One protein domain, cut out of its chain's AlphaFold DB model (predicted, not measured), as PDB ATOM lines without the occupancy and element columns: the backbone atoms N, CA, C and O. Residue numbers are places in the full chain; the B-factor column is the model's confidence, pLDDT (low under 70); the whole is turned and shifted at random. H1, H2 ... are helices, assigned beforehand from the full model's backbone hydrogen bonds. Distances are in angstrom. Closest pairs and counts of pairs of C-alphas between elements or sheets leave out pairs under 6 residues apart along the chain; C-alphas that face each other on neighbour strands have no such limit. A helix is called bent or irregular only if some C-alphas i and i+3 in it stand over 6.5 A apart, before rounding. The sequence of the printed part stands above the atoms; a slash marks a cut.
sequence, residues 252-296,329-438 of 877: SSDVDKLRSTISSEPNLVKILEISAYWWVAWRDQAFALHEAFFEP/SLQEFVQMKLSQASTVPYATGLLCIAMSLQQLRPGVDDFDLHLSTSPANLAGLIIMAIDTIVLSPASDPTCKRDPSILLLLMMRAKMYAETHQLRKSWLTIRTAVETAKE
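AT A GLANCE: This is residues 252 to 296 and 329 to 438 of the 877 residues of an uncharacterized protein of Capronia epimyces CBS 606.96 (UniProt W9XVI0). Helix H4 runs through the middle as a core, with H3, H5 and H7 packed round it and H8 folded back along H7. H2 crosses H4 near residues 353 to 357, while short H1 packs near residues 343 to 347. The printed part has 155 residues with eight named helices, H1 to H8 in chain order, and no named strand: all helix, its packing part aligned, part crossed. It is compact, with a radius of gyration of the C-alphas of 14.8 A, and spans 45 by 34 by 34 A.

HOW THE PARTS SIT: Begin at H1, residues 254 to 260; its Val 255 touches Thr 343 of the hub H4, residues 343 to 358, their closest C-alphas 5.0 A apart. H2, residues 270 to 287, has a kink of 91 degrees near residue 278 and is irregular, C-alphas 281 and 284 being 7.2 A apart. With residues 271 to 279 alone it touches H4, closest at C-alphas 275 and 356, 5.6 A. H3, residues 330 to 339, forms a hairpin with H4, closest at C-alphas 334 and 349, 4.6 A. H5, residues 375 to 389, makes another with H4, at a shallow tilt of 24 degrees, closest at C-alphas 354 and 379, 4.3 A. H6, residues 397 to 401, is close but not clearly touching H4, C-alphas 399 and 344 being closest at 6.3 A. H7, residues 404 to 418, touches H4 at a shallow tilt of 20 degrees, the same way, closest at C-alphas 408 and 348, 5.6 A. H8, residues 422 to 438, forms a hairpin with H7, closest at C-alphas 425 and 413, 4.1 A, and is apart from H4. Every O i to N i+4 pair is within hydrogen-bond range in H1, H3, H4, H5, H7 and H8; H2 has 8 of 14, and H6 has 0 of 1 but 2 of 2 O i to N i+3 pairs.

IN THESE COORDINATES: Find C-alpha 254 at (121.844, 117.875, 171.466), where H1 begins. H2 measures 20.3 A from first to last C-alpha, H3 14.1 A, H5 21.1 A and H7 21.9 A. H4 runs 22.4 A from C-alpha 343 at (121.907, 122.502, 167.090), and H8 runs 24.2 A to C-alpha 438 at (137.460, 123.277, 156.644).

THE WHOLE: Look at Phe 367 and Lys 437, whose C-alphas are the two farthest apart, 44.8 A. Residues 297 to 328 are cut out, with 18.5 A between C-alphas 296 and 329. H4 to H5 is a long link, residues 359 to 374. Residues 277 to 296 have pLDDT under 70.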
ATOM      1  N   SER A 252     118.482 111.817 174.328       85.88
ATOM      2  CA  SER A 252     118.036 113.160 173.965       85.88
ATOM      3  C   SER A 252     118.973 113.770 172.927       85.88
ATOM      4  O   SER A 252     120.197 113.686 173.076       85.88
ATOM      5  N   SER A 253     118.407 114.423 171.912       93.00
ATOM      6  CA  SER A 253     119.208 115.142 170.923       93.00
ATOM      7  C   SER A 253     119.970 116.301 171.574       93.00
ATOM      8  O   SER A 253     119.555 116.839 172.601       93.00
ATOM      9  N   ASP A 254     121.072 116.733 170.964       93.25
ATOM     10  CA  ASP A 254     121.844 117.875 171.466       93.25
ATOM     11  C   ASP A 254     121.020 119.175 171.506       93.25
ATOM     12  O   ASP A 254     121.200 120.002 172.401       93.25
ATOM     13  N   VAL A 255     120.039 119.325 170.611       94.62
ATOM     14  CA  VAL A 255     119.075 120.434 170.658       94.62
ATOM     15  C   VAL A 255     118.167 120.333 171.880       94.62
ATOM     16  O   VAL A 255     117.883 121.350 172.507       94.62
ATOM     17  N   ASP A 256     117.730 119.132 172.262       94.62
ATOM     18  CA  ASP A 256     116.904 118.939 173.461       94.62
ATOM     19  C   ASP A 256     117.694 119.242 174.740       94.62
ATOM     20  O   ASP A 256     117.155 119.858 175.662       94.62
ATOM     21  N   LYS A 257     118.986 118.894 174.765       93.75
ATOM     22  CA  LYS A 257     119.918 119.264 175.842       93.75
ATOM     23  C   LYS A 257     120.092 120.784 175.950       93.75
ATOM     24  O   LYS A 257     120.022 121.353 177.037       93.75
ATOM     25  N   LEU A 258     120.263 121.478 174.824       94.88
ATOM     26  CA  LEU A 258     120.314 122.943 174.816       94.88
ATOM     27  C   LEU A 258     118.977 123.559 175.252       94.88
ATOM     28  O   LEU A 258     118.956 124.492 176.053       94.88
ATOM     29  N   ARG A 259     117.850 123.012 174.785       95.00
ATOM     30  CA  ARG A 259     116.503 123.481 175.137       95.00
ATOM     31  C   ARG A 259     116.201 123.321 176.624       95.00
ATOM     32  O   ARG A 259     115.590 124.211 177.216       95.00
ATOM     33  N   SER A 260     116.646 122.230 177.248       93.56
ATOM     34  CA  SER A 260     116.429 122.006 178.681       93.56
ATOM     35  C   SER A 260     117.102 123.080 179.543       93.56
ATOM     36  O   SER A 260     116.543 123.448 180.577       93.56
ATOM     37  N   THR A 261     118.202 123.677 179.061       92.38
ATOM     38  CA  THR A 261     118.967 124.735 179.751       92.38
ATOM     39  C   THR A 261     118.131 125.986 180.050       92.38
ATOM     40  O   THR A 261     118.408 126.682 181.023       92.38
ATOM     41  N   ILE A 262     117.100 126.272 179.246       93.00
ATOM     42  CA  ILE A 262     116.216 127.440 179.425       93.00
ATOM     43  C   ILE A 262     114.755 127.070 179.708       93.00
ATOM     44  O   ILE A 262     113.901 127.945 179.817       93.00
ATOM     45  N   SER A 263     114.446 125.777 179.825       91.38
ATOM     46  CA  SER A 263     113.065 125.289 179.957       91.38
ATOM     47  C   SER A 263     112.348 125.773 181.226       91.38
ATOM     48  O   SER A 263     111.121 125.861 181.237       91.38
ATOM     49  N   SER A 264     113.100 126.130 182.274       89.69
ATOM     50  CA  SER A 264     112.575 126.703 183.517       89.69
ATOM     51  C   SER A 264     112.269 128.202 183.442       89.69
ATOM     52  O   SER A 264     111.692 128.731 184.388       89.69
ATOM     53  N   GLU A 265     112.632 128.890 182.354       93.25
ATOM     54  CA  GLU A 265     112.607 130.357 182.258       93.25
ATOM     55  C   GLU A 265     111.558 130.851 181.236       93.25
ATOM     56  O   GLU A 265     111.903 131.246 180.119       93.25
ATOM     57  N   PRO A 266     110.253 130.878 181.574       86.62
ATOM     58  CA  PRO A 266     109.187 131.191 180.612       86.62
ATOM     59  C   PRO A 266     109.216 132.643 180.104       86.62
ATOM     60  O   PRO A 266     108.694 132.934 179.031       86.62
ATOM     61  N   ASN A 267     109.821 133.561 180.861       87.50
ATOM     62  CA  ASN A 267     109.893 134.986 180.526       87.50
ATOM     63  C   ASN A 267     111.194 135.378 179.815       87.50
ATOM     64  O   ASN A 267     111.411 136.563 179.573       87.50
ATOM     65  N   LEU A 268     112.058 134.417 179.474       88.25
ATOM     66  CA  LEU A 268     113.406 134.705 178.991       88.25
ATOM     67  C   LEU A 268     113.415 135.577 177.733       88.25
ATOM     68  O   LEU A 268     114.261 136.445 177.601       88.25
ATOM     69  N   VAL A 269     112.434 135.416 176.843       86.12
ATOM     70  CA  VAL A 269     112.323 136.197 175.601       86.12
ATOM     71  C   VAL A 269     112.067 137.688 175.862       86.12
ATOM     72  O   VAL A 269     112.498 138.511 175.058       86.12
ATOM     73  N   LYS A 270     111.447 138.066 176.994       88.25
ATOM     74  CA  LYS A 270     111.233 139.483 177.360       88.25
ATOM     75  C   LYS A 270     112.547 140.236 177.530       88.25
ATOM     76  O   LYS A 270     112.593 141.445 177.330       88.25
ATOM     77  N   ILE A 271     113.633 139.522 177.836       89.25
ATOM     78  CA  ILE A 271     114.951 140.141 177.911       89.25
ATOM     79  C   ILE A 271     115.361 140.785 176.594       89.25
ATOM     80  O   ILE A 271     116.080 141.771 176.613       89.25
ATOM     81  N   LEU A 272     114.899 140.247 175.463       86.12
ATOM     82  CA  LEU A 272     115.258 140.737 174.139       86.12
ATOM     83  C   LEU A 272     114.597 142.080 173.840       86.12
ATOM     84  O   LEU A 272     115.143 142.863 173.076       86.12
ATOM     85  N   GLU A 273     113.450 142.366 174.458       83.00
ATOM     86  CA  GLU A 273     112.782 143.667 174.360       83.00
ATOM     87  C   GLU A 273     113.550 144.719 175.168       83.00
ATOM     88  O   GLU A 273     113.811 145.815 174.675       83.00
ATOM     89  N   ILE A 274     113.995 144.352 176.374       80.62
ATOM     90  CA  ILE A 274     114.844 145.197 177.228       80.62
ATOM     91  C   ILE A 274     116.211 145.417 176.566       80.62
ATOM     92  O   ILE A 274     116.755 146.523 176.578       80.62
ATOM     93  N   SER A 275     116.765 144.362 175.964       76.56
ATOM     94  CA  SER A 275     118.096 144.379 175.371       76.56
ATOM     95  C   SER A 275     118.128 144.951 173.954       76.56
ATOM     96  O   SER A 275     119.212 145.284 173.487       76.56
ATOM     97  N   ALA A 276     116.980 145.134 173.287       71.06
ATOM     98  CA  ALA A 276     116.892 145.564 171.888       71.06
ATOM     99  C   ALA A 276     117.677 146.853 171.597       71.06
ATOM    100  O   ALA A 276     118.365 146.936 170.582       71.06
ATOM    101  N   TYR A 277     117.620 147.832 172.506       61.78
ATOM    102  CA  TYR A 277     118.335 149.106 172.372       61.78
ATOM    103  C   TYR A 277     119.860 148.940 172.424       61.78
ATOM    104  O   TYR A 277     120.581 149.617 171.699       61.78
ATOM    105  N   TRP A 278     120.346 147.996 173.229       62.91
ATOM    106  CA  TRP A 278     121.765 147.646 173.331       62.91
ATOM    107  C   TRP A 278     122.197 146.767 172.169       62.91
ATOM    108  O   TRP A 278     123.313 146.869 171.676       62.91
ATOM    109  N   TRP A 279     121.289 145.917 171.695       62.81
ATOM    110  CA  TRP A 279     121.526 145.036 170.569       62.81
ATOM    111  C   TRP A 279     121.717 145.784 169.261       62.81
ATOM    112  O   TRP A 279     122.309 145.212 168.363       62.81
ATOM    113  N   VAL A 280     121.339 147.060 169.141       51.97
ATOM    114  CA  VAL A 280     121.743 147.895 167.993       51.97
ATOM    115  C   VAL A 280     123.270 147.890 167.821       51.97
ATOM    116  O   VAL A 280     123.750 147.828 166.695       51.97
ATOM    117  N   ALA A 281     124.037 147.783 168.915       48.12
ATOM    118  CA  ALA A 281     125.492 147.624 168.871       48.12
ATOM    119  C   ALA A 281     126.030 146.278 168.399       48.12
ATOM    120  O   ALA A 281     127.215 146.111 168.094       48.12
ATOM    121  N   TRP A 282     125.141 145.309 168.338       52.66
ATOM    122  CA  TRP A 282     125.389 143.953 167.895       52.66
ATOM    123  C   TRP A 282     124.723 143.675 166.547       52.66
ATOM    124  O   TRP A 282     125.131 142.747 165.846       52.66
ATOM    125  N   ARG A 283     123.727 144.502 166.195       46.03
ATOM    126  CA  ARG A 283     122.807 144.357 165.075       46.03
ATOM    127  C   ARG A 283     123.605 144.231 163.808       46.03
ATOM    128  O   ARG A 283     123.552 143.173 163.223       46.03
ATOM    129  N   ASP A 284     124.444 145.183 163.445       46.66
ATOM    130  CA  ASP A 284     124.966 145.200 162.077       46.66
ATOM    131  C   ASP A 284     126.044 144.133 161.817       46.66
ATOM    132  O   ASP A 284     126.186 143.672 160.690       46.66
ATOM    133  N   GLN A 285     126.723 143.625 162.855       48.56
ATOM    134  CA  GLN A 285     127.572 142.435 162.711       48.56
ATOM    135  C   GLN A 285     126.734 141.164 162.550       48.56
ATOM    136  O   GLN A 285     127.054 140.356 161.689       48.56
ATOM    137  N   ALA A 286     125.657 140.994 163.325       40.91
ATOM    138  CA  ALA A 286     124.786 139.818 163.256       40.91
ATOM    139  C   ALA A 286     123.778 139.857 162.089       40.91
ATOM    140  O   ALA A 286     123.400 138.806 161.589       40.91
ATOM    141  N   PHE A 287     123.359 141.044 161.644       44.34
ATOM    142  CA  PHE A 287     122.423 141.289 160.542       44.34
ATOM    143  C   PHE A 287     123.131 141.124 159.205       44.34
ATOM    144  O   PHE A 287     122.670 140.342 158.379       44.34
ATOM    145  N   ALA A 288     124.330 141.708 159.062       42.50
ATOM    146  CA  ALA A 288     125.223 141.403 157.944       42.50
ATOM    147  C   ALA A 288     125.675 139.932 157.931       42.50
ATOM    148  O   ALA A 288     126.191 139.470 156.923       42.50
ATOM    149  N   LEU A 289     125.494 139.204 159.038       44.50
ATOM    150  CA  LEU A 289     125.714 137.761 159.161       44.50
ATOM    151  C   LEU A 289     124.449 136.914 158.990       44.50
ATOM    152  O   LEU A 289     124.538 135.699 158.842       44.50
ATOM    153  N   HIS A 290     123.273 137.526 159.043       49.59
ATOM    154  CA  HIS A 290     121.994 136.842 158.929       49.59
ATOM    155  C   HIS A 290     121.446 136.939 157.508       49.59
ATOM    156  O   HIS A 290     121.133 135.908 156.913       49.59
ATOM    157  N   GLU A 291     121.399 138.152 156.949       48.75
ATOM    158  CA  GLU A 291     120.983 138.396 155.560       48.75
ATOM    159  C   GLU A 291     121.929 137.730 154.558       48.75
ATOM    160  O   GLU A 291     121.503 137.253 153.513       48.75
ATOM    161  N   ALA A 292     123.201 137.614 154.933       45.28
ATOM    162  CA  ALA A 292     124.255 136.983 154.156       45.28
ATOM    163  C   ALA A 292     124.159 135.451 154.029       45.28
ATOM    164  O   ALA A 292     124.772 134.889 153.125       45.28
ATOM    165  N   PHE A 293     123.470 134.761 154.947       48.34
ATOM    166  CA  PHE A 293     123.650 133.312 155.096       48.34
ATOM    167  C   PHE A 293     122.379 132.453 155.007       48.34
ATOM    168  O   PHE A 293     122.518 131.272 154.691       48.34
ATOM    169  N   PHE A 294     121.170 132.949 155.321       53.19
ATOM    170  CA  PHE A 294     120.056 132.022 155.631       53.19
ATOM    171  C   PHE A 294     118.663 132.323 155.069       53.19
ATOM    172  O   PHE A 294     117.768 131.509 155.294       53.19
ATOM    173  N   GLU A 295     118.455 133.386 154.294       48.53
ATOM    174  CA  GLU A 295     117.229 133.514 153.493       48.53
ATOM    175  C   GLU A 295     117.558 133.897 152.049       48.53
ATOM    176  O   GLU A 295     117.500 135.076 151.690       48.53
ATOM    177  N   PRO A 296     117.826 132.927 151.155       41.69
ATOM    178  CA  PRO A 296     117.507 133.181 149.769       41.69
ATOM    179  C   PRO A 296     115.994 133.340 149.720       41.69
ATOM    180  O   PRO A 296     115.252 132.453 150.148       41.69
ATOM    181  N   SER A 329     113.319 142.158 163.901       77.12
ATOM    182  CA  SER A 329     113.683 142.566 165.257       77.12
ATOM    183  C   SER A 329     114.588 141.505 165.893       77.12
ATOM    184  O   SER A 329     114.514 140.325 165.549       77.12
ATOM    185  N   LEU A 330     115.425 141.886 166.865       79.81
ATOM    186  CA  LEU A 330     116.234 140.913 167.611       79.81
ATOM    187  C   LEU A 330     115.377 139.752 168.134       79.81
ATOM    188  O   LEU A 330     115.777 138.592 168.075       79.81
ATOM    189  N   GLN A 331     114.198 140.083 168.655       85.06
ATOM    190  CA  GLN A 331     113.252 139.115 169.183       85.06
ATOM    191  C   GLN A 331     112.829 138.111 168.110       85.06
ATOM    192  O   GLN A 331     112.916 136.908 168.348       85.06
ATOM    193  N   GLU A 332     112.430 138.583 166.928       84.25
ATOM    194  CA  GLU A 332     112.072 137.721 165.799       84.25
ATOM    195  C   GLU A 332     113.268 136.878 165.334       84.25
ATOM    196  O   GLU A 332     113.111 135.679 165.119       84.25
ATOM    197  N   PHE A 333     114.476 137.450 165.262       83.50
ATOM    198  CA  PHE A 333     115.690 136.718 164.884       83.50
ATOM    199  C   PHE A 333     115.985 135.580 165.868       83.50
ATOM    200  O   PHE A 333     116.195 134.435 165.464       83.50
ATOM    201  N   VAL A 334     115.962 135.861 167.174       87.44
ATOM    202  CA  VAL A 334     116.218 134.845 168.201       87.44
ATOM    203  C   VAL A 334     115.111 133.796 168.211       87.44
ATOM    204  O   VAL A 334     115.416 132.609 168.268       87.44
ATOM    205  N   GLN A 335     113.841 134.191 168.112       89.88
ATOM    206  CA  GLN A 335     112.724 133.245 168.028       89.88
ATOM    207  C   GLN A 335     112.845 132.341 166.801       89.88
ATOM    208  O   GLN A 335     112.693 131.126 166.920       89.88
ATOM    209  N   MET A 336     113.192 132.912 165.647       88.50
ATOM    210  CA  MET A 336     113.457 132.158 164.431       88.50
ATOM    211  C   MET A 336     114.578 131.142 164.672       88.50
ATOM    212  O   MET A 336     114.376 129.960 164.408       88.50
ATOM    213  N   LYS A 337     115.714 131.543 165.254       89.38
ATOM    214  CA  LYS A 337     116.836 130.639 165.568       89.38
ATOM    215  C   LYS A 337     116.471 129.544 166.579       89.38
ATOM    216  O   LYS A 337     116.827 128.388 166.371       89.38
ATOM    217  N   LEU A 338     115.709 129.872 167.622       92.12
ATOM    218  CA  LEU A 338     115.229 128.913 168.627       92.12
ATOM    219  C   LEU A 338     114.143 127.964 168.094       92.12
ATOM    220  O   LEU A 338     113.909 126.908 168.679       92.12
ATOM    221  N   SER A 339     113.471 128.311 166.994       92.75
ATOM    222  CA  SER A 339     112.500 127.427 166.341       92.75
ATOM    223  C   SER A 339     113.150 126.352 165.463       92.75
ATOM    224  O   SER A 339     112.495 125.370 165.109       92.75
ATOM    225  N   GLN A 340     114.436 126.505 165.122       90.62
ATOM    226  CA  GLN A 340     115.135 125.569 164.243       90.62
ATOM    227  C   GLN A 340     115.469 124.255 164.960       90.62
ATOM    228  O   GLN A 340     115.805 124.227 166.143       90.62
ATOM    229  N   ALA A 341     115.410 123.151 164.212       90.88
ATOM    230  CA  ALA A 341     115.749 121.819 164.714       90.88
ATOM    231  C   ALA A 341     117.264 121.532 164.722       90.88
ATOM    232  O   ALA A 341     117.680 120.525 165.284       90.88
ATOM    233  N   SER A 342     118.078 122.388 164.092       91.44
ATOM    234  CA  SER A 342     119.540 122.258 164.071       91.44
ATOM    235  C   SER A 342     120.168 122.826 165.347       91.44
ATOM    236  O   SER A 342     119.753 123.875 165.850       91.44
ATOM    237  N   THR A 343     121.203 122.153 165.849       94.88
ATOM    238  CA  THR A 343     121.907 122.502 167.090       94.88
ATOM    239  C   THR A 343     122.592 123.865 167.017       94.88
ATOM    240  O   THR A 343     122.509 124.642 167.968       94.88
ATOM    241  N   VAL A 344     123.240 124.194 165.896       93.50
ATOM    242  CA  VAL A 344     124.060 125.413 165.772       93.50
ATOM    243  C   VAL A 344     123.209 126.693 165.728       93.50
ATOM    244  O   VAL A 344     123.482 127.617 166.506       93.50
ATOM    245  N   PRO A 345     122.139 126.785 164.915       91.50
ATOM    246  CA  PRO A 345     121.225 127.922 164.964       91.50
ATOM    247  C   PRO A 345     120.544 128.071 166.326       91.50
ATOM    248  O   PRO A 345     120.474 129.185 166.842       91.50
ATOM    249  N   TYR A 346     120.125 126.967 166.958       94.25
ATOM    250  CA  TYR A 346     119.531 127.012 168.297       94.25
ATOM    251  C   TYR A 346     120.514 127.588 169.329       94.25
ATOM    252  O   TYR A 346     120.175 128.509 170.076       94.25
ATOM    253  N   ALA A 347     121.767 127.117 169.316       95.62
ATOM    254  CA  ALA A 347     122.844 127.653 170.145       95.62
ATOM    255  C   ALA A 347     123.117 129.141 169.871       95.62
ATOM    256  O   ALA A 347     123.395 129.891 170.802       95.62
ATOM    257  N   THR A 348     122.979 129.591 168.622       91.94
ATOM    258  CA  THR A 348     123.115 131.012 168.251       91.94
ATOM    259  C   THR A 348     122.033 131.865 168.916       91.94
ATOM    260  O   THR A 348     122.340 132.903 169.508       91.94
ATOM    261  N   GLY A 349     120.775 131.410 168.891       91.44
ATOM    262  CA  GLY A 349     119.671 132.075 169.591       91.44
ATOM    263  C   GLY A 349     119.896 132.134 171.106       91.44
ATOM    264  O   GLY A 349     119.732 133.188 171.722       91.44
ATOM    265  N   LEU A 350     120.359 131.031 171.701       94.94
ATOM    266  CA  LEU A 350     120.735 130.985 173.114       94.94
ATOM    267  C   LEU A 350     121.890 131.935 173.455       94.94
ATOM    268  O   LEU A 350     121.856 132.596 174.492       94.94
ATOM    269  N   LEU A 351     122.901 132.046 172.591       92.50
ATOM    270  CA  LEU A 351     124.029 132.941 172.827       92.50
ATOM    271  C   LEU A 351     123.588 134.411 172.816       92.50
ATOM    272  O   LEU A 351     123.997 135.166 173.695       92.50
ATOM    273  N   CYS A 352     122.677 134.800 171.914       89.62
ATOM    274  CA  CYS A 352     122.075 136.142 171.909       89.62
ATOM    275  C   CYS A 352     121.383 136.473 173.241       89.62
ATOM    276  O   CYS A 352     121.483 137.598 173.745       89.62
ATOM    277  N   ILE A 353     120.697 135.486 173.825       92.00
ATOM    278  CA  ILE A 353     120.075 135.608 175.147       92.00
ATOM    279  C   ILE A 353     121.144 135.749 176.231       92.00
ATOM    280  O   ILE A 353     121.046 136.647 177.063       92.00
ATOM    281  N   ALA A 354     122.181 134.907 176.222       93.31
ATOM    282  CA  ALA A 354     123.266 134.972 177.201       93.31
ATOM    283  C   ALA A 354     123.975 136.334 177.191       93.31
ATOM    284  O   ALA A 354     124.275 136.884 178.247       93.31
ATOM    285  N   MET A 355     124.197 136.900 176.007       87.94
ATOM    286  CA  MET A 355     124.772 138.235 175.845       87.94
ATOM    287  C   MET A 355     123.831 139.313 176.381       87.94
ATOM    288  O   MET A 355     124.265 140.187 177.121       87.94
ATOM    289  N   SER A 356     122.528 139.203 176.099       87.94
ATOM    290  CA  SER A 356     121.514 140.113 176.652       87.94
ATOM    291  C   SER A 356     121.478 140.070 178.184       87.94
ATOM    292  O   SER A 356     121.431 141.112 178.828       87.94
ATOM    293  N   LEU A 357     121.575 138.873 178.776       90.69
ATOM    294  CA  LEU A 357     121.639 138.662 180.228       90.69
ATOM    295  C   LEU A 357     122.867 139.310 180.874       90.69
ATOM    296  O   LEU A 357     122.769 139.797 181.997       90.69
ATOM    297  N   GLN A 358     124.013 139.319 180.188       87.06
ATOM    298  CA  GLN A 358     125.245 139.922 180.706       87.06
ATOM    299  C   GLN A 358     125.198 141.450 180.759       87.06
ATOM    300  O   GLN A 358     125.923 142.040 181.555       87.06
ATOM    301  N   GLN A 359     124.351 142.074 179.941       81.12
ATOM    302  CA  GLN A 359     124.225 143.529 179.867       81.12
ATOM    303  C   GLN A 359     123.166 144.094 180.829       81.12
ATOM    304  O   GLN A 359     123.071 145.309 180.984       81.12
ATOM    305  N   LEU A 360     122.376 143.242 181.496       85.00
ATOM    306  CA  LEU A 360     121.366 143.703 182.450       85.00
ATOM    307  C   LEU A 360     122.004 144.302 183.704       85.00
ATOM    308  O   LEU A 360     122.888 143.698 184.318       85.00
ATOM    309  N   ARG A 361     121.478 145.446 184.154       80.75
ATOM    310  CA  ARG A 361     121.832 146.026 185.452       80.75
ATOM    311  C   ARG A 361     121.084 145.280 186.562       80.75
ATOM    312  O   ARG A 361     119.848 145.306 186.578       80.75
ATOM    313  N   PRO A 362     121.801 144.648 187.511       77.94
ATOM    314  CA  PRO A 362     121.169 143.922 188.607       77.94
ATOM    315  C   PRO A 362     120.265 144.834 189.442       77.94
ATOM    316  O   PRO A 362     120.679 145.922 189.846       77.94
ATOM    317  N   GLY A 363     119.043 144.391 189.719       78.69
ATOM    318  CA  GLY A 363     118.040 145.117 190.500       78.69
ATOM    319  C   GLY A 363     117.307 146.239 189.758       78.69
ATOM    320  O   GLY A 363     116.408 146.839 190.344       78.69
ATOM    321  N   VAL A 364     117.676 146.541 188.508       82.25
ATOM    322  CA  VAL A 364     117.008 147.565 187.683       82.25
ATOM    323  C   VAL A 364     116.290 146.905 186.520       82.25
ATOM    324  O   VAL A 364     115.084 147.069 186.373       82.25
ATOM    325  N   ASP A 365     117.027 146.139 185.718       81.12
ATOM    326  CA  ASP A 365     116.505 145.572 184.474       81.12
ATOM    327  C   ASP A 365     115.967 144.135 184.663       81.12
ATOM    328  O   ASP A 365     115.339 143.583 183.765       81.12
ATOM    329  N   ASP A 366     116.207 143.505 185.821       81.50
ATOM    330  CA  ASP A 366     115.857 142.103 186.103       81.50
ATOM    331  C   ASP A 366     114.601 141.913 186.973       81.50
ATOM    332  O   ASP A 366     114.121 140.784 187.105       81.50
ATOM    333  N   PHE A 367     114.035 142.994 187.523       82.88
ATOM    334  CA  PHE A 367     112.906 142.935 188.461       82.88
ATOM    335  C   PHE A 367     111.669 142.237 187.864       82.88
ATOM    336  O   PHE A 367     111.031 141.424 188.537       82.88
ATOM    337  N   ASP A 368     111.387 142.477 186.580       85.06
ATOM    338  CA  ASP A 368     110.209 141.947 185.879       85.06
ATOM    339  C   ASP A 368     110.446 140.588 185.192       85.06
ATOM    340  O   ASP A 368     109.516 139.984 184.646       85.06
ATOM    341  N   LEU A 369     111.686 140.082 185.189       85.44
ATOM    342  CA  LEU A 369     112.024 138.845 184.478       85.44
ATOM    343  C   LEU A 369     111.652 137.585 185.271       85.44
ATOM    344  O   LEU A 369     111.415 136.539 184.665       85.44
ATOM    345  N   HIS A 370     111.560 137.678 186.605       88.94
ATOM    346  CA  HIS A 370     111.265 136.553 187.505       88.94
ATOM    347  C   HIS A 370     112.121 135.299 187.221       88.94
ATOM    348  O   HIS A 370     111.605 134.181 187.207       88.94
ATOM    349  N   LEU A 371     113.420 135.492 186.965       90.38
ATOM    350  CA  LEU A 371     114.350 134.402 186.654       90.38
ATOM    351  C   LEU A 371     114.585 133.504 187.876       90.38
ATOM    352  O   LEU A 371     114.651 133.988 189.009       90.38
ATOM    353  N   SER A 372     114.780 132.202 187.654       89.75
ATOM    354  CA  SER A 372     115.056 131.245 188.745       89.75
ATOM    355  C   SER A 372     116.413 131.463 189.435       89.75
ATOM    356  O   SER A 372     116.631 131.019 190.565       89.75
ATOM    357  N   THR A 373     117.337 132.153 188.761       91.00
ATOM    358  CA  THR A 373     118.684 132.494 189.234       91.00
ATOM    359  C   THR A 373     119.078 133.882 188.736       91.00
ATOM    360  O   THR A 373     118.374 134.491 187.933       91.00
ATOM    361  N   SER A 374     120.214 134.408 189.198       91.50
ATOM    362  CA  SER A 374     120.685 135.713 188.730       91.50
ATOM    363  C   SER A 374     120.982 135.697 187.219       91.50
ATOM    364  O   SER A 374     121.472 134.680 186.710       91.50
ATOM    365  N   PRO A 375     120.780 136.820 186.499       91.88
ATOM    366  CA  PRO A 375     121.057 136.904 185.063       91.88
ATOM    367  C   PRO A 375     122.457 136.410 184.673       91.88
ATOM    368  O   PRO A 375     122.611 135.617 183.746       91.88
ATOM    369  N   ALA A 376     123.480 136.795 185.445       90.50
ATOM    370  CA  ALA A 376     124.862 136.375 185.223       90.50
ATOM    371  C   ALA A 376     125.067 134.856 185.383       90.50
ATOM    372  O   ALA A 376     125.835 134.250 184.633       90.50
ATOM    373  N   ASN A 377     124.378 134.225 186.340       91.69
ATOM    374  CA  ASN A 377     124.444 132.776 186.519       91.69
ATOM    375  C   ASN A 377     123.755 132.045 185.366       91.69
ATOM    376  O   ASN A 377     124.329 131.088 184.848       91.69
ATOM    377  N   LEU A 378     122.577 132.510 184.942       93.88
ATOM    378  CA  LEU A 378     121.854 131.932 183.811       93.88
ATOM    379  C   LEU A 378     122.652 132.066 182.508       93.88
ATOM    380  O   LEU A 378     122.824 131.083 181.792       93.88
ATOM    381  N   ALA A 379     123.229 133.243 182.242       94.19
ATOM    382  CA  ALA A 379     124.126 133.449 181.107       94.19
ATOM    383  C   ALA A 379     125.305 132.468 181.145       94.19
ATOM    384  O   ALA A 379     125.626 131.837 180.141       94.19
ATOM    385  N   GLY A 380     125.924 132.296 182.318       93.94
ATOM    386  CA  GLY A 380     127.012 131.341 182.514       93.94
ATOM    387  C   GLY A 380     126.608 129.887 182.255       93.94
ATOM    388  O   GLY A 380     127.405 129.141 181.689       93.94
ATOM    389  N   LEU A 381     125.388 129.485 182.629       94.44
ATOM    390  CA  LEU A 381     124.853 128.148 182.344       94.44
ATOM    391  C   LEU A 381     124.626 127.938 180.846       94.44
ATOM    392  O   LEU A 381     125.078 126.931 180.306       94.44
ATOM    393  N   ILE A 382     124.003 128.908 180.168       95.69
ATOM    394  CA  ILE A 382     123.783 128.865 178.717       95.69
ATOM    395  C   ILE A 382     125.117 128.744 177.972       95.69
ATOM    396  O   ILE A 382     125.285 127.862 177.132       95.69
ATOM    397  N   ILE A 383     126.090 129.594 178.310       95.62
ATOM    398  CA  ILE A 383     127.424 129.578 177.698       95.62
ATOM    399  C   ILE A 383     128.113 128.231 177.927       95.62
ATOM    400  O   ILE A 383     128.676 127.669 176.996       95.62
ATOM    401  N   MET A 384     128.051 127.697 179.149       94.56
ATOM    402  CA  MET A 384     128.656 126.405 179.479       94.56
ATOM    403  C   MET A 384     128.023 125.259 178.685       94.56
ATOM    404  O   MET A 384     128.747 124.390 178.201       94.56
ATOM    405  N   ALA A 385     126.699 125.267 178.510       95.06
ATOM    406  CA  ALA A 385     126.001 124.289 177.682       95.06
ATOM    407  C   ALA A 385     126.439 124.382 176.210       95.06
ATOM    408  O   ALA A 385     126.793 123.364 175.620       95.06
ATOM    409  N   ILE A 386     126.507 125.592 175.638       95.94
ATOM    410  CA  ILE A 386     126.969 125.817 174.254       95.94
ATOM    411  C   ILE A 386     128.425 125.371 174.072       95.94
ATOM    412  O   ILE A 386     128.732 124.638 173.130       95.94
ATOM    413  N   ASP A 387     129.317 125.775 174.981       94.12
ATOM    414  CA  ASP A 387     130.736 125.419 174.929       94.12
ATOM    415  C   ASP A 387     130.928 123.893 175.007       94.12
ATOM    416  O   ASP A 387     131.805 123.347 174.344       94.12
ATOM    417  N   THR A 388     130.094 123.195 175.783       91.94
ATOM    418  CA  THR A 388     130.192 121.740 175.985       91.94
ATOM    419  C   THR A 388     129.580 120.949 174.829       91.94
ATOM    420  O   THR A 388     130.183 119.982 174.371       91.94
ATOM    421  N   ILE A 389     128.394 121.347 174.364       93.56
ATOM    422  CA  ILE A 389     127.608 120.593 173.380       93.56
ATOM    423  C   ILE A 389     128.051 120.912 171.947       93.56
ATOM    424  O   ILE A 389     128.112 120.009 171.121       93.56
ATOM    425  N   VAL A 390     128.370 122.177 171.646       94.50
ATOM    426  CA  VAL A 390     128.562 122.649 170.260       94.50
ATOM    427  C   VAL A 390     130.009 123.000 169.943       94.50
ATOM    428  O   VAL A 390     130.497 122.649 168.874       94.50
ATOM    429  N   LEU A 391     130.701 123.711 170.840       93.12
ATOM    430  CA  LEU A 391     132.052 124.230 170.563       93.12
ATOM    431  C   LEU A 391     133.180 123.326 171.087       93.12
ATOM    432  O   LEU A 391     134.356 123.572 170.810       93.12
ATOM    433  N   SER A 392     132.841 122.282 171.842       90.75
ATOM    434  CA  SER A 392     133.803 121.325 172.383       90.75
ATOM    435  C   SER A 392     134.446 120.505 171.261       90.75
ATOM    436  O   SER A 392     133.761 120.101 170.327       90.75
ATOM    437  N   PRO A 393     135.735 120.134 171.352       85.12
ATOM    438  CA  PRO A 393     136.343 119.194 170.408       85.12
ATOM    439  C   PRO A 393     135.637 117.830 170.332       85.12
ATOM    440  O   PRO A 393     135.801 117.130 169.336       85.12
ATOM    441  N   ALA A 394     134.891 117.453 171.378       85.19
ATOM    442  CA  ALA A 394     134.126 116.209 171.460       85.19
ATOM    443  C   ALA A 394     132.676 116.333 170.946       85.19
ATOM    444  O   ALA A 394     131.938 115.353 171.015       85.19
ATOM    445  N   SER A 395     132.258 117.515 170.477       88.50
ATOM    446  CA  SER A 395     130.925 117.732 169.909       88.50
ATOM    447  C   SER A 395     130.702 116.898 168.646       88.50
ATOM    448  O   SER A 395     131.658 116.461 167.997       88.50
ATOM    449  N   ASP A 396     129.440 116.743 168.239       86.75
ATOM    450  CA  ASP A 396     129.106 116.113 166.962       86.75
ATOM    451  C   ASP A 396     129.846 116.822 165.800       86.75
ATOM    452  O   ASP A 396     129.700 118.041 165.631       86.75
ATOM    453  N   PRO A 397     130.642 116.103 164.980       87.88
ATOM    454  CA  PRO A 397     131.320 116.684 163.822       87.88
ATOM    455  C   PRO A 397     130.362 117.307 162.796       87.88
ATOM    456  O   PRO A 397     130.806 118.120 161.985       87.88
ATOM    457  N   THR A 398     129.067 116.966 162.807       88.06
ATOM    458  CA  THR A 398     128.068 117.626 161.951       88.06
ATOM    459  C   THR A 398     127.941 119.119 162.258       88.06
ATOM    460  O   THR A 398     127.803 119.905 161.325       88.06
ATOM    461  N   CYS A 399     128.093 119.529 163.525       88.19
ATOM    462  CA  CYS A 399     128.028 120.937 163.924       88.19
ATOM    463  C   CYS A 399     129.127 121.762 163.245       88.19
ATOM    464  O   CYS A 399     128.872 122.871 162.789       88.19
ATOM    465  N   LYS A 400     130.337 121.204 163.112       84.56
ATOM    466  CA  LYS A 400     131.471 121.880 162.459       84.56
ATOM    467  C   LYS A 400     131.319 122.017 160.946       84.56
ATOM    468  O   LYS A 400     132.014 122.827 160.350       84.56
ATOM    469  N   ARG A 401     130.433 121.233 160.323       86.25
ATOM    470  CA  ARG A 401     130.135 121.328 158.886       86.25
ATOM    471  C   ARG A 401     129.070 122.376 158.565       86.25
ATOM    472  O   ARG A 401     128.933 122.737 157.400       86.25
ATOM    473  N   ASP A 402     128.316 122.839 159.561       86.94
ATOM    474  CA  ASP A 402     127.314 123.890 159.390       86.94
ATOM    475  C   ASP A 402     128.012 125.265 159.344       86.94
ATOM    476  O   ASP A 402     128.590 125.672 160.354       86.94
ATOM    477  N   PRO A 403     127.957 126.020 158.229       83.12
ATOM    478  CA  PRO A 403     128.599 127.335 158.129       83.12
ATOM    479  C   PRO A 403     128.054 128.351 159.147       83.12
ATOM    480  O   PRO A 403     128.759 129.297 159.504       83.12
ATOM    481  N   SER A 404     126.849 128.130 159.700       83.88
ATOM    482  CA  SER A 404     126.292 128.928 160.807       83.88
ATOM    483  C   SER A 404     127.212 128.969 162.028       83.88
ATOM    484  O   SER A 404     127.134 129.902 162.831       83.88
ATOM    485  N   ILE A 405     128.084 127.966 162.194       90.94
ATOM    486  CA  ILE A 405     128.989 127.883 163.342       90.94
ATOM    487  C   ILE A 405     129.978 129.044 163.367       90.94
ATOM    488  O   ILE A 405     130.429 129.444 164.439       90.94
ATOM    489  N   LEU A 406     130.286 129.632 162.210       89.44
ATOM    490  CA  LEU A 406     131.212 130.751 162.122       89.44
ATOM    491  C   LEU A 406     130.646 132.001 162.816       89.44
ATOM    492  O   LEU A 406     131.367 132.667 163.560       89.44
ATOM    493  N   LEU A 407     129.347 132.282 162.656       85.81
ATOM    494  CA  LEU A 407     128.661 133.345 163.401       85.81
ATOM    495  C   LEU A 407     128.713 133.070 164.911       85.81
ATOM    496  O   LEU A 407     129.068 133.957 165.689       85.81
ATOM    497  N   LEU A 408     128.425 131.831 165.323       90.06
ATOM    498  CA  LEU A 408     128.469 131.430 166.731       90.06
ATOM    499  C   LEU A 408     129.871 131.627 167.339       90.06
ATOM    500  O   LEU A 408     129.997 132.170 168.437       90.06
ATOM    501  N   LEU A 409     130.925 131.242 166.612       93.06
ATOM    502  CA  LEU A 409     132.318 131.445 167.017       93.06
ATOM    503  C   LEU A 409     132.660 132.934 167.143       93.06
ATOM    504  O   LEU A 409     133.257 133.333 168.140       93.06
ATOM    505  N   MET A 410     132.246 133.773 166.190       89.50
ATOM    506  CA  MET A 410     132.523 135.213 166.243       89.50
ATOM    507  C   MET A 410     131.791 135.915 167.389       89.50
ATOM    508  O   MET A 410     132.393 136.724 168.101       89.50
ATOM    509  N   MET A 411     130.533 135.554 167.649       88.06
ATOM    510  CA  MET A 411     129.808 136.029 168.831       88.06
ATOM    511  C   MET A 411     130.514 135.599 170.121       88.06
ATOM    512  O   MET A 411     130.714 136.411 171.028       88.06
ATOM    513  N   ARG A 412     130.967 134.340 170.194       92.25
ATOM    514  CA  ARG A 412     131.698 133.824 171.355       92.25
ATOM    515  C   ARG A 412     133.039 134.533 171.555       92.25
ATOM    516  O   ARG A 412     133.383 134.845 172.697       92.25
ATOM    517  N   ALA A 413     133.768 134.822 170.477       91.25
ATOM    518  CA  ALA A 413     135.003 135.598 170.517       91.25
ATOM    519  C   ALA A 413     134.758 136.991 171.107       91.25
ATOM    520  O   ALA A 413     135.433 137.380 172.059       91.25
ATOM    521  N   LYS A 414     133.725 137.700 170.635       86.56
ATOM    522  CA  LYS A 414     133.368 139.015 171.181       86.56
ATOM    523  C   LYS A 414     133.009 138.953 172.669       86.56
ATOM    524  O   LYS A 414     133.522 139.756 173.442       86.56
ATOM    525  N   MET A 415     132.255 137.946 173.119       88.31
ATOM    526  CA  MET A 415     132.002 137.750 174.557       88.31
ATOM    527  C   MET A 415     133.290 137.529 175.363       88.31
ATOM    528  O   MET A 415     133.414 137.986 176.502       88.31
ATOM    529  N   TYR A 416     134.276 136.822 174.802       90.00
ATOM    530  CA  TYR A 416     135.588 136.723 175.438       90.00
ATOM    531  C   TYR A 416     136.292 138.078 175.497       90.00
ATOM    532  O   TYR A 416     136.904 138.379 176.520       90.00
ATOM    533  N   ALA A 417     136.196 138.908 174.460       86.12
ATOM    534  CA  ALA A 417     136.761 140.253 174.484       86.12
ATOM    535  C   ALA A 417     136.106 141.133 175.565       86.12
ATOM    536  O   ALA A 417     136.809 141.798 176.327       86.12
ATOM    537  N   GLU A 418     134.782 141.055 175.703       83.75
ATOM    538  CA  GLU A 418     134.012 141.803 176.704       83.75
ATOM    539  C   GLU A 418     134.292 141.370 178.137       83.75
ATOM    540  O   GLU A 418     134.380 142.197 179.039       83.75
ATOM    541  N   THR A 419     134.513 140.074 178.345       85.38
ATOM    542  CA  THR A 419     134.852 139.514 179.660       85.38
ATOM    543  C   THR A 419     136.352 139.559 179.963       85.38
ATOM    544  O   THR A 419     136.835 138.805 180.807       85.38
ATOM    545  N   HIS A 420     137.106 140.431 179.282       84.19
ATOM    546  CA  HIS A 420     138.545 140.625 179.483       84.19
ATOM    547  C   HIS A 420     139.390 139.355 179.242       84.19
ATOM    548  O   HIS A 420     140.465 139.162 179.816       84.19
ATOM    549  N   GLN A 421     138.945 138.474 178.353       87.69
ATOM    550  CA  GLN A 421     139.637 137.248 177.950       87.69
ATOM    551  C   GLN A 421     140.162 137.367 176.512       87.69
ATOM    552  O   GLN A 421     139.968 136.467 175.697       87.69
ATOM    553  N   LEU A 422     140.884 138.454 176.203       87.69
ATOM    554  CA  LEU A 422     141.372 138.774 174.848       87.69
ATOM    555  C   LEU A 422     142.132 137.622 174.171       87.69
ATOM    556  O   LEU A 422     141.960 137.380 172.984       87.69
ATOM    557  N   ARG A 423     142.921 136.847 174.926       89.75
ATOM    558  CA  ARG A 423     143.608 135.665 174.378       89.75
ATOM    559  C   ARG A 423     142.641 134.557 173.950       89.75
ATOM    560  O   ARG A 423     142.883 133.916 172.934       89.75
ATOM    561  N   LYS A 424     141.570 134.313 174.713       92.56
ATOM    562  CA  LYS A 424     140.535 133.347 174.311       92.56
ATOM    563  C   LYS A 424     139.760 133.876 173.109       92.56
ATOM    564  O   LYS A 424     139.556 133.113 172.181       92.56
ATOM    565  N   SER A 425     139.448 135.175 173.082       92.44
ATOM    566  CA  SER A 425     138.868 135.833 171.901       92.44
ATOM    567  C   SER A 425     139.719 135.586 170.656       92.44
ATOM    568  O   SER A 425     139.206 135.125 169.646       92.44
ATOM    569  N   TRP A 426     141.029 135.821 170.752       94.38
ATOM    570  CA  TRP A 426     141.977 135.576 169.666       94.38
ATOM    571  C   TRP A 426     142.000 134.109 169.214       94.38
ATOM    572  O   TRP A 426     141.900 133.829 168.025       94.38
ATOM    573  N   LEU A 427     142.055 133.156 170.153       95.06
ATOM    574  CA  LEU A 427     141.991 131.726 169.827       95.06
ATOM    575  C   LEU A 427     140.666 131.342 169.154       95.06
ATOM    576  O   LEU A 427     140.667 130.558 168.215       95.06
ATOM    577  N   THR A 428     139.540 131.899 169.598       95.12
ATOM    578  CA  THR A 428     138.236 131.629 168.983       95.12
ATOM    579  C   THR A 428     138.140 132.218 167.575       95.12
ATOM    580  O   THR A 428     137.608 131.554 166.689       95.12
ATOM    581  N   ILE A 429     138.711 133.405 167.333       94.12
ATOM    582  CA  ILE A 429     138.846 133.972 165.980       94.12
ATOM    583  C   ILE A 429     139.673 133.030 165.093       94.12
ATOM    584  O   ILE A 429     139.277 132.751 163.965       94.12
ATOM    585  N   ARG A 430     140.765 132.452 165.611       95.00
ATOM    586  CA  ARG A 430     141.555 131.445 164.878       95.00
ATOM    587  C   ARG A 430     140.762 130.206 164.526       95.00
ATOM    588  O   ARG A 430     140.786 129.782 163.375       95.00
ATOM    589  N   THR A 431     140.023 129.673 165.492       94.81
ATOM    590  CA  THR A 431     139.127 128.544 165.254       94.81
ATOM    591  C   THR A 431     138.089 128.884 164.186       94.81
ATOM    592  O   THR A 431     137.790 128.030 163.358       94.81
ATOM    593  N   ALA A 432     137.578 130.119 164.138       93.25
ATOM    594  CA  ALA A 432     136.665 130.557 163.082       93.25
ATOM    595  C   ALA A 432     137.337 130.571 161.700       93.25
ATOM    596  O   ALA A 432     136.749 130.074 160.745       93.25
ATOM    597  N   VAL A 433     138.577 131.061 161.587       92.44
ATOM    598  CA  VAL A 433     139.334 131.022 160.321       92.44
ATOM    599  C   VAL A 433     139.587 129.586 159.858       92.44
ATOM    600  O   VAL A 433     139.391 129.274 158.685       92.44
ATOM    601  N   GLU A 434     140.014 128.705 160.761       92.94
ATOM    602  CA  GLU A 434     140.244 127.287 160.458       92.94
ATOM    603  C   GLU A 434     138.945 126.600 160.028       92.94
ATOM    604  O   GLU A 434     138.903 125.961 158.980       92.94
ATOM    605  N   THR A 435     137.856 126.830 160.764       92.19
ATOM    606  CA  THR A 435     136.540 126.265 160.442       92.19
ATOM    607  C   THR A 435     136.020 126.787 159.102       92.19
ATOM    608  O   THR A 435     135.443 126.026 158.331       92.19
ATOM    609  N   ALA A 436     136.262 128.058 158.764       89.88
ATOM    610  CA  ALA A 436     135.888 128.613 157.462       89.88
ATOM    611  C   ALA A 436     136.633 127.915 156.312       89.88
ATOM    612  O   ALA A 436     136.054 127.666 155.255       89.88
ATOM    613  N   LYS A 437     137.904 127.548 156.517       89.88
ATOM    614  CA  LYS A 437     138.681 126.769 155.541       89.88
ATOM    615  C   LYS A 437     138.174 125.327 155.449       89.88
ATOM    616  O   LYS A 437     137.950 124.829 154.353       89.88
ATOM    617  N   GLU A 438     137.938 124.670 156.584       89.19
ATOM    618  CA  GLU A 438     137.460 123.277 156.644       89.19
ATOM    619  C   GLU A 438     136.066 123.084 156.033       89.19
ATOM    620  O   GLU A 438     135.780 122.042 155.443       89.19
TER     621      GLU A 438